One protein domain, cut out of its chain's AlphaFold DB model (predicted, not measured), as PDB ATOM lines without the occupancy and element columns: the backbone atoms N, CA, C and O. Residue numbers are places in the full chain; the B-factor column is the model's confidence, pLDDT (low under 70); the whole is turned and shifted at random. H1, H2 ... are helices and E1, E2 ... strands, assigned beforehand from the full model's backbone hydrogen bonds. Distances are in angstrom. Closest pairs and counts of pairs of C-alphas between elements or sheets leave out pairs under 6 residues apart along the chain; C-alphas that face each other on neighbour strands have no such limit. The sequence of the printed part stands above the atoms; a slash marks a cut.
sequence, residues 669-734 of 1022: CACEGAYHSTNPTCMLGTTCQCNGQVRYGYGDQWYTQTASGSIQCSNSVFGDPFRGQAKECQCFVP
ATOM      1  N   CYS A 669     -40.413 -40.805 -20.992       91.75
ATOM      2  CA  CYS A 669     -40.580 -39.374 -20.711       91.75
ATOM      3  C   CYS A 669     -41.971 -38.979 -20.182       91.75
ATOM      4  O   CYS A 669     -42.081 -37.951 -19.518       91.75
ATOM      5  N   ALA A 670     -43.027 -39.759 -20.449       92.31
ATOM      6  CA  ALA A 670     -44.387 -39.474 -19.972       92.31
ATOM      7  C   ALA A 670     -45.266 -40.737 -19.899       92.31
ATOM      8  O   ALA A 670     -44.921 -41.775 -20.468       92.31
ATOM      9  N   CYS A 671     -46.415 -40.635 -19.229       91.75
ATOM     10  CA  CYS A 671     -47.411 -41.703 -19.067       91.75
ATOM     11  C   CYS A 671     -48.793 -41.241 -19.557       91.75
ATOM     12  O   CYS A 671     -49.135 -40.076 -19.383       91.75
ATOM     13  N   GLU A 672     -49.630 -42.138 -20.086       87.25
ATOM     14  CA  GLU A 672     -51.037 -41.825 -20.420       87.25
ATOM     15  C   GLU A 672     -51.843 -41.369 -19.189       87.25
ATOM     16  O   GLU A 672     -52.699 -40.490 -19.272       87.25
ATOM     17  N   GLY A 673     -51.501 -41.919 -18.025       83.06
ATOM     18  CA  GLY A 673     -51.874 -41.411 -16.713       83.06
ATOM     19  C   GLY A 673     -50.926 -41.977 -15.660       83.06
ATOM     20  O   GLY A 673     -50.593 -43.163 -15.704       83.06
ATOM     21  N   ALA A 674     -50.475 -41.139 -14.727       73.12
ATOM     22  CA  ALA A 674     -49.639 -41.588 -13.617       73.12
ATOM     23  C   ALA A 674     -50.411 -42.594 -12.743       73.12
ATOM     24  O   ALA A 674     -51.580 -42.368 -12.427       73.12
ATOM     25  N   TYR A 675     -49.753 -43.684 -12.340       74.50
ATOM     26  CA  TYR A 675     -50.327 -44.739 -11.488       74.50
ATOM     27  C   TYR A 675     -51.565 -45.458 -12.068       74.50
ATOM     28  O   TYR A 675     -52.405 -45.949 -11.312       74.50
ATOM     29  N   HIS A 676     -51.693 -45.570 -13.398       81.06
ATOM     30  CA  HIS A 676     -52.761 -46.392 -13.977       81.06
ATOM     31  C   HIS A 676     -52.619 -47.864 -13.557       81.06
ATOM     32  O   HIS A 676     -51.525 -48.428 -13.605       81.06
ATOM     33  N   SER A 677     -53.732 -48.515 -13.210       83.75
ATOM     34  CA  SER A 677     -53.761 -49.881 -12.657       83.75
ATOM     35  C   SER A 677     -53.087 -50.938 -13.540       83.75
ATOM     36  O   SER A 677     -52.565 -51.921 -13.023       83.75
ATOM     37  N   THR A 678     -53.069 -50.730 -14.860       86.56
ATOM     38  CA  THR A 678     -52.438 -51.638 -15.836       86.56
ATOM     39  C   THR A 678     -50.983 -51.283 -16.178       86.56
ATOM     40  O   THR A 678     -50.307 -52.083 -16.814       86.56
ATOM     41  N   ASN A 679     -50.483 -50.098 -15.803       83.19
ATOM     42  CA  ASN A 679     -49.058 -49.748 -15.898       83.19
ATOM     43  C   ASN A 679     -48.610 -48.985 -14.631       83.19
ATOM     44  O   ASN A 679     -48.233 -47.812 -14.704       83.19
ATOM     45  N   PRO A 680     -48.628 -49.638 -13.452       83.56
ATOM     46  CA  PRO A 680     -48.281 -48.998 -12.181       83.56
ATOM     47  C   PRO A 680     -46.795 -48.609 -12.090       83.56
ATOM     48  O   PRO A 680     -46.411 -47.861 -11.196       83.56
ATOM     49  N   THR A 681     -45.954 -49.082 -13.020       81.06
ATOM     50  CA  THR A 681     -44.539 -48.684 -13.117       81.06
ATOM     51  C   THR A 681     -44.352 -47.279 -13.694       81.06
ATOM     52  O   THR A 681     -43.247 -46.739 -13.635       81.06
ATOM     53  N   CYS A 682     -45.398 -46.688 -14.283       82.88
ATOM     54  CA  CYS A 682     -45.343 -45.388 -14.939       82.88
ATOM     55  C   CYS A 682     -45.866 -44.290 -13.993       82.88
ATOM     56  O   CYS A 682     -47.072 -44.125 -13.796       82.88
ATOM     57  N   MET A 683     -44.935 -43.544 -13.390       84.31
ATOM     58  CA  MET A 683     -45.213 -42.490 -12.395       84.31
ATOM     59  C   MET A 683     -44.984 -41.060 -12.928       84.31
ATOM     60  O   MET A 683     -45.121 -40.093 -12.183       84.31
ATOM     61  N   LEU A 684     -44.613 -40.918 -14.204       86.69
ATOM     62  CA  LEU A 684     -44.361 -39.628 -14.855       86.69
ATOM     63  C   LEU A 684     -45.675 -38.915 -15.224       86.69
ATOM     64  O   LEU A 684     -46.733 -39.535 -15.332       86.69
ATOM     65  N   GLY A 685     -45.596 -37.602 -15.450       87.88
ATOM     66  CA  GLY A 685     -46.729 -36.798 -15.919       87.88
ATOM     67  C   GLY A 685     -47.166 -37.129 -17.352       87.88
ATOM     68  O   GLY A 685     -46.522 -37.902 -18.059       87.88
ATOM     69  N   THR A 686     -48.254 -36.503 -17.811       88.38
ATOM     70  CA  THR A 686     -48.851 -36.780 -19.135       88.38
ATOM     71  C   THR A 686     -48.184 -36.058 -20.305       88.38
ATOM     72  O   THR A 686     -48.625 -36.197 -21.440       88.38
ATOM     73  N   THR A 687     -47.144 -35.258 -20.064       89.81
ATOM     74  CA  THR A 687     -46.520 -34.403 -21.085       89.81
ATOM     75  C   THR A 687     -45.033 -34.716 -21.194       89.81
ATOM     76  O   THR A 687     -44.305 -34.590 -20.214       89.81
ATOM     77  N   CYS A 688     -44.589 -35.111 -22.385       90.38
ATOM     78  CA  CYS A 688     -43.191 -35.391 -22.705       90.38
ATOM     79  C   CYS A 688     -42.544 -34.143 -23.326       90.38
ATOM     80  O   CYS A 688     -43.176 -33.477 -24.146       90.38
ATOM     81  N   GLN A 689     -41.292 -33.843 -22.974       88.94
ATOM     82  CA  GLN A 689     -40.455 -32.901 -23.726       88.94
ATOM     83  C   GLN A 689     -39.498 -33.710 -24.605       88.94
ATOM     84  O   GLN A 689     -38.683 -34.465 -24.079       88.94
ATOM     85  N   CYS A 690     -39.604 -33.589 -25.929       86.75
ATOM     86  CA  CYS A 690     -38.748 -34.303 -26.873       86.75
ATOM     87  C   CYS A 690     -38.584 -33.524 -28.186       86.75
ATOM     88  O   CYS A 690     -39.560 -33.063 -28.778       86.75
ATOM     89  N   ASN A 691     -37.345 -33.423 -28.664       81.81
ATOM     90  CA  ASN A 691     -36.997 -32.892 -29.983       81.81
ATOM     91  C   ASN A 691     -36.400 -34.038 -30.807       81.81
ATOM     92  O   ASN A 691     -35.203 -34.304 -30.718       81.81
ATOM     93  N   GLY A 692     -37.234 -34.761 -31.553       85.06
ATOM     94  CA  GLY A 692     -36.843 -36.013 -32.204       85.06
ATOM     95  C   GLY A 692     -38.021 -36.970 -32.382       85.06
ATOM     96  O   GLY A 692     -39.172 -36.542 -32.428       85.06
ATOM     97  N   GLN A 693     -37.749 -38.271 -32.487       90.38
ATOM     98  CA  GLN A 693     -38.813 -39.277 -32.514       90.38
ATOM     99  C   GLN A 693     -39.364 -39.530 -31.099       90.38
ATOM    100  O   GLN A 693     -38.608 -39.645 -30.137       90.38
ATOM    101  N   VAL A 694     -40.682 -39.676 -30.981       93.44
ATOM    102  CA  VAL A 694     -41.385 -40.142 -29.777       93.44
ATOM    103  C   VAL A 694     -42.227 -41.348 -30.154       93.44
ATOM    104  O   VAL A 694     -42.997 -41.280 -31.113       93.44
ATOM    105  N   ARG A 695     -42.126 -42.431 -29.382       93.69
ATOM    106  CA  ARG A 695     -43.017 -43.590 -29.497       93.69
ATOM    107  C   ARG A 695     -43.957 -43.671 -28.303       93.69
ATOM    108  O   ARG A 695     -43.534 -43.469 -27.168       93.69
ATOM    109  N   TYR A 696     -45.216 -43.985 -28.571       93.88
ATOM    110  CA  TYR A 696     -46.278 -44.181 -27.588       93.88
ATOM    111  C   TYR A 696     -46.759 -45.625 -27.632       93.88
ATOM    112  O   TYR A 696     -47.054 -46.128 -28.717       93.88
ATOM    113  N   GLY A 697     -46.820 -46.312 -26.494       93.56
ATOM    114  CA  GLY A 697     -47.105 -47.745 -26.507       93.56
ATOM    115  C   GLY A 697     -46.933 -48.469 -25.181       93.56
ATOM    116  O   GLY A 697     -46.802 -47.850 -24.124       93.56
ATOM    117  N   TYR A 698     -46.985 -49.798 -25.248       91.31
ATOM    118  CA  TYR A 698     -46.755 -50.702 -24.122       91.31
ATOM    119  C   TYR A 698     -46.327 -52.091 -24.624       91.31
ATOM    120  O   TYR A 698     -46.880 -52.599 -25.602       91.31
ATOM    121  N   GLY A 699     -45.363 -52.721 -23.944       87.12
ATOM    122  CA  GLY A 699     -44.783 -53.997 -24.377       87.12
ATOM    123  C   GLY A 699     -44.133 -53.867 -25.757       87.12
ATOM    124  O   GLY A 699     -43.241 -53.043 -25.936       87.12
ATOM    125  N   ASP A 700     -44.621 -54.634 -26.731       87.88
ATOM    126  CA  ASP A 700     -44.153 -54.603 -28.126       87.88
ATOM    127  C   ASP A 700     -45.006 -53.705 -29.046       87.88
ATOM    128  O   ASP A 700     -44.673 -53.518 -30.217       87.88
ATOM    129  N   GLN A 701     -46.118 -53.143 -28.555       89.12
ATOM    130  CA  GLN A 701     -47.063 -52.369 -29.372       89.12
ATOM    131  C   GLN A 701     -46.811 -50.866 -29.228       89.12
ATOM    132  O   GLN A 701     -47.144 -50.272 -28.202       89.12
ATOM    133  N   TRP A 702     -46.256 -50.253 -30.280       91.56
ATOM    134  CA  TRP A 702     -45.836 -48.848 -30.312       91.56
ATOM    135  C   TRP A 702     -46.327 -48.115 -31.565       91.56
ATOM    136  O   TRP A 702     -46.373 -48.687 -32.652       91.56
ATOM    137  N   TYR A 703     -46.623 -46.823 -31.421       91.75
ATOM    138  CA  TYR A 703     -46.854 -45.879 -32.515       91.75
ATOM    139  C   TYR A 703     -45.851 -44.723 -32.419       91.75
ATOM    140  O   TYR A 703     -45.754 -44.084 -31.370       91.75
ATOM    141  N   THR A 704     -45.125 -44.429 -33.499       90.44
ATOM    142  CA  THR A 704     -44.052 -43.415 -33.519       90.44
ATOM    143  C   THR A 704     -44.475 -42.149 -34.266       90.44
ATOM    144  O   THR A 704     -45.108 -42.219 -35.319       90.44
ATOM    145  N   GLN A 705     -44.102 -40.982 -33.739       86.56
ATOM    146  CA  GLN A 705     -44.234 -39.667 -34.378       86.56
ATOM    147  C   GLN A 705     -42.956 -38.841 -34.175       86.56
ATOM    148  O   GLN A 705     -42.122 -39.175 -33.336       86.56
ATOM    149  N   THR A 706     -42.813 -37.735 -34.906       87.38
ATOM    150  CA  THR A 706     -41.760 -36.738 -34.661       87.38
ATOM    151  C   THR A 706     -42.324 -35.594 -33.821       87.38
ATOM    152  O   THR A 706     -43.328 -34.993 -34.200       87.38
ATOM    153  N   ALA A 707     -41.673 -35.278 -32.702       86.00
ATOM    154  CA  ALA A 707     -42.011 -34.167 -31.819       86.00
ATOM    155  C   ALA A 707     -40.963 -33.045 -31.908       86.00
ATOM    156  O   ALA A 707     -39.770 -33.293 -32.091       86.00
ATOM    157  N   SER A 708     -41.424 -31.804 -31.747       81.75
ATOM    158  CA  SER A 708     -40.598 -30.590 -31.706       81.75
ATOM    159  C   SER A 708     -40.891 -29.797 -30.426       81.75
ATOM    160  O   SER A 708     -41.440 -28.693 -30.471       81.75
ATOM    161  N   GLY A 709     -40.605 -30.411 -29.277       85.31
ATOM    162  CA  GLY A 709     -40.765 -29.833 -27.945       85.31
ATOM    163  C   GLY A 709     -41.782 -30.601 -27.102       85.31
ATOM    164  O   GLY A 709     -41.635 -31.799 -26.867       85.31
ATOM    165  N   SER A 710     -42.804 -29.898 -26.623       88.69
ATOM    166  CA  SER A 710     -43.813 -30.440 -25.707       88.69
ATOM    167  C   SER A 710     -44.881 -31.252 -26.450       88.69
ATOM    168  O   SER A 710     -45.547 -30.718 -27.337       88.69
ATOM    169  N   ILE A 711     -45.092 -32.516 -26.069       90.75
ATOM    170  CA  ILE A 711     -46.114 -33.401 -26.649       90.75
ATOM    171  C   ILE A 711     -46.940 -34.111 -25.562       90.75
ATOM    172  O   ILE A 711     -46.402 -34.627 -24.580       90.75
ATOM    173  N   GLN A 712     -48.270 -34.121 -25.722       92.50
ATOM    174  CA  GLN A 712     -49.187 -34.830 -24.819       92.50
ATOM    175  C   GLN A 712     -49.163 -36.333 -25.099       92.50
ATOM    176  O   GLN A 712     -49.316 -36.770 -26.238       92.50
ATOM    177  N   CYS A 713     -49.011 -37.121 -24.043       93.69
ATOM    178  CA  CYS A 713     -48.920 -38.569 -24.099       93.69
ATOM    179  C   CYS A 713     -50.313 -39.207 -24.049       93.69
ATOM    180  O   CYS A 713     -50.755 -39.665 -23.000       93.69
ATOM    181  N   SER A 714     -51.051 -39.187 -25.161       92.56
ATOM    182  CA  SER A 714     -52.445 -39.645 -25.176       92.56
ATOM    183  C   SER A 714     -52.891 -40.278 -26.497       92.56
ATOM    184  O   SER A 714     -52.396 -39.951 -27.581       92.56
ATOM    185  N   ASN A 715     -53.949 -41.093 -26.409       92.31
ATOM    186  CA  ASN A 715     -54.652 -41.666 -27.564       92.31
ATOM    187  C   ASN A 715     -55.143 -40.612 -28.572       92.31
ATOM    188  O   ASN A 715     -55.348 -40.933 -29.739       92.31
ATOM    189  N   SER A 716     -55.350 -39.357 -28.148       89.19
ATOM    190  CA  SER A 716     -55.783 -38.272 -29.040       89.19
ATOM    191  C   SER A 716     -54.658 -37.705 -29.911       89.19
ATOM    192  O   SER A 716     -54.954 -37.001 -30.870       89.19
ATOM    193  N   VAL A 717     -53.392 -37.978 -29.574       90.06
ATOM    194  CA  VAL A 717     -52.214 -37.551 -30.349       90.06
ATOM    195  C   VAL A 717     -51.677 -38.706 -31.193       90.06
ATOM    196  O   VAL A 717     -51.448 -38.537 -32.387       90.06
ATOM    197  N   PHE A 718     -51.525 -39.891 -30.596       90.69
ATOM    198  CA  PHE A 718     -50.866 -41.046 -31.220       90.69
ATOM    199  C   PHE A 718     -51.827 -42.128 -31.748       90.69
ATOM    200  O   PHE A 718     -51.384 -43.062 -32.412       90.69
ATOM    201  N   GLY A 719     -53.128 -42.035 -31.457       88.50
ATOM    202  CA  GLY A 719     -54.036 -43.183 -31.542       88.50
ATOM    203  C   GLY A 719     -53.836 -44.157 -30.373       88.50
ATOM    204  O   GLY A 719     -52.955 -43.965 -29.539       88.50
ATOM    205  N   ASP A 720     -54.666 -45.199 -30.296       88.44
ATOM    206  CA  ASP A 720     -54.593 -46.221 -29.239       88.44
ATOM    207  C   ASP A 720     -54.020 -47.543 -29.794       88.44
ATOM    208  O   ASP A 720     -54.786 -48.337 -30.355       88.44
ATOM    209  N   PRO A 721     -52.693 -47.784 -29.694       87.81
ATOM    210  CA  PRO A 721     -52.074 -49.013 -30.191       87.81
ATOM    211  C   PRO A 721     -52.448 -50.258 -29.374       87.81
ATOM    212  O   PRO A 721     -52.519 -51.335 -29.955       87.81
ATOM    213  N   PHE A 722     -52.742 -50.123 -28.071       86.19
ATOM    214  CA  PHE A 722     -53.131 -51.234 -27.190       86.19
ATOM    215  C   PHE A 722     -54.362 -50.842 -26.360       86.19
ATOM    216  O   PHE A 722     -54.265 -50.287 -25.260       86.19
ATOM    217  N   ARG A 723     -55.546 -51.188 -26.878       85.00
ATOM    218  CA  ARG A 723     -56.832 -50.855 -26.247       85.00
ATOM    219  C   ARG A 723     -56.985 -51.478 -24.863       85.00
ATOM    220  O   ARG A 723     -56.818 -52.682 -24.695       85.00
ATOM    221  N   GLY A 724     -57.378 -50.656 -23.891       83.75
ATOM    222  CA  GLY A 724     -57.600 -51.071 -22.498       83.75
ATOM    223  C   GLY A 724     -56.330 -51.190 -21.645       83.75
ATOM    224  O   GLY A 724     -56.436 -51.402 -20.441       83.75
ATOM    225  N   GLN A 725     -55.149 -51.005 -22.239       89.94
ATOM    226  CA  GLN A 725     -53.864 -50.953 -21.549       89.94
ATOM    227  C   GLN A 725     -53.367 -49.506 -21.526       89.94
ATOM    228  O   GLN A 725     -53.255 -48.879 -22.579       89.94
ATOM    229  N   ALA A 726     -53.032 -48.968 -20.351       88.31
ATOM    230  CA  ALA A 726     -52.359 -47.675 -20.278       88.31
ATOM    231  C   ALA A 726     -50.933 -47.747 -20.824       88.31
ATOM    232  O   ALA A 726     -50.155 -48.650 -20.494       88.31
ATOM    233  N   LYS A 727     -50.613 -46.757 -21.647       93.00
ATOM    234  CA  LYS A 727     -49.383 -46.662 -22.426       93.00
ATOM    235  C   LYS A 727     -48.459 -45.584 -21.874       93.00
ATOM    236  O   LYS A 727     -48.838 -44.748 -21.051       93.00
ATOM    237  N   GLU A 728     -47.224 -45.610 -22.338       94.12
ATOM    238  CA  GLU A 728     -46.180 -44.653 -21.991       94.12
ATOM    239  C   GLU A 728     -45.568 -44.043 -23.251       94.12
ATOM    240  O   GLU A 728     -45.612 -44.639 -24.327       94.12
ATOM    241  N   CYS A 729     -44.998 -42.850 -23.109       94.38
ATOM    242  CA  CYS A 729     -44.231 -42.197 -24.157       94.38
ATOM    243  C   CYS A 729     -42.748 -42.334 -23.864       94.38
ATOM    244  O   CYS A 729     -42.292 -42.062 -22.748       94.38
ATOM    245  N   GLN A 730     -41.997 -42.701 -24.895       94.12
ATOM    246  CA  GLN A 730     -40.550 -42.773 -24.861       94.12
ATOM    247  C   GLN A 730     -39.976 -41.858 -25.949       94.12
ATOM    248  O   GLN A 730     -40.379 -41.947 -27.108       94.12
ATOM    249  N   CYS A 731     -39.061 -40.969 -25.570       93.12
ATOM    250  CA  CYS A 731     -38.317 -40.107 -26.485       93.12
ATOM    251  C   CYS A 731     -37.073 -40.860 -26.974       93.12
ATOM    252  O   CYS A 731     -36.369 -41.480 -26.173       93.12
ATOM    253  N   PHE A 732     -36.809 -40.825 -28.280       86.81
ATOM    254  CA  PHE A 732     -35.583 -41.364 -28.857       86.81
ATOM    255  C   PHE A 732     -34.434 -40.398 -28.594       86.81
ATOM    256  O   PHE A 732     -34.401 -39.296 -29.146       86.81
ATOM    257  N   VAL A 733     -33.480 -40.828 -27.776       78.44
ATOM    258  CA  VAL A 733     -32.221 -40.117 -27.570       78.44
ATOM    259  C   VAL A 733     -31.146 -40.886 -28.341       78.44
ATOM    260  O   VAL A 733     -30.974 -42.080 -28.081       78.44
ATOM    261  N   PRO A 734     -30.423 -40.260 -29.290       67.50
ATOM    262  CA  PRO A 734     -29.248 -40.883 -29.889       67.50
ATOM    263  C   PRO A 734     -28.290 -41.355 -28.791       67.50
ATOM    264  O   PRO A 734     -28.086 -40.647 -27.803       67.50
TER     265      PRO A 734
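This is residues 669 to 734 of the 1022 residues of an uncharacterized protein of Symbiodinium microadriaticum (UniProt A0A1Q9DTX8). A long hairpin, E2 and E3, folds back at residues 691 and 709, bringing the first part of E2 to short E1; E4 runs between E1 and later E2. The antiparallel sheet, E1-E4-E2-E3, is strongly twisted, grazed by H1. The 66 printed residues, with four named strands and one named helix (E1 E2 E3 H1 E4), are mostly strand and compact, radius of gyration of the C-alphas 10.6 A, spanning 30 by 22 by 20 A.

Find C-alpha 669 at (-40.580, -39.374, -20.711), where E1, 669 to 671, begins. Then come E2, 687 to 698, 16.6 A; E3, 701 to 712, 18.2 A; H1, 715 to 718; and E4, 728 to 734, 19.1 A, ending at (-29.248, -40.883, -29.889).

Look for N 729 and O 670, 2.9 A, between E1 and E4; N 730 and O 695, 2.8 A, between E4 and E2; N 694 and O 705, 2.8 A, in the hairpin E2 and E3. E2 bends by 136 degrees at 691, E3 by 138 at 709; the closest C-alphas of E1 and E2, Ala 670 and Cys 688, are 5.1 A apart. H1 only grazes the sheet; its closest C-alphas to E3 are Phe 718 and Tyr 703, 6.4 A. It is too short for an O i to N i+4 pair, and its one O i to N i+3 pair is not within range.

The C-alphas farthest apart, Ser 677 and Pro 734, are 31.3 A apart. The printed part has no cut; the link E1 to E2 is long. Only residue 734 is under pLDDT 70.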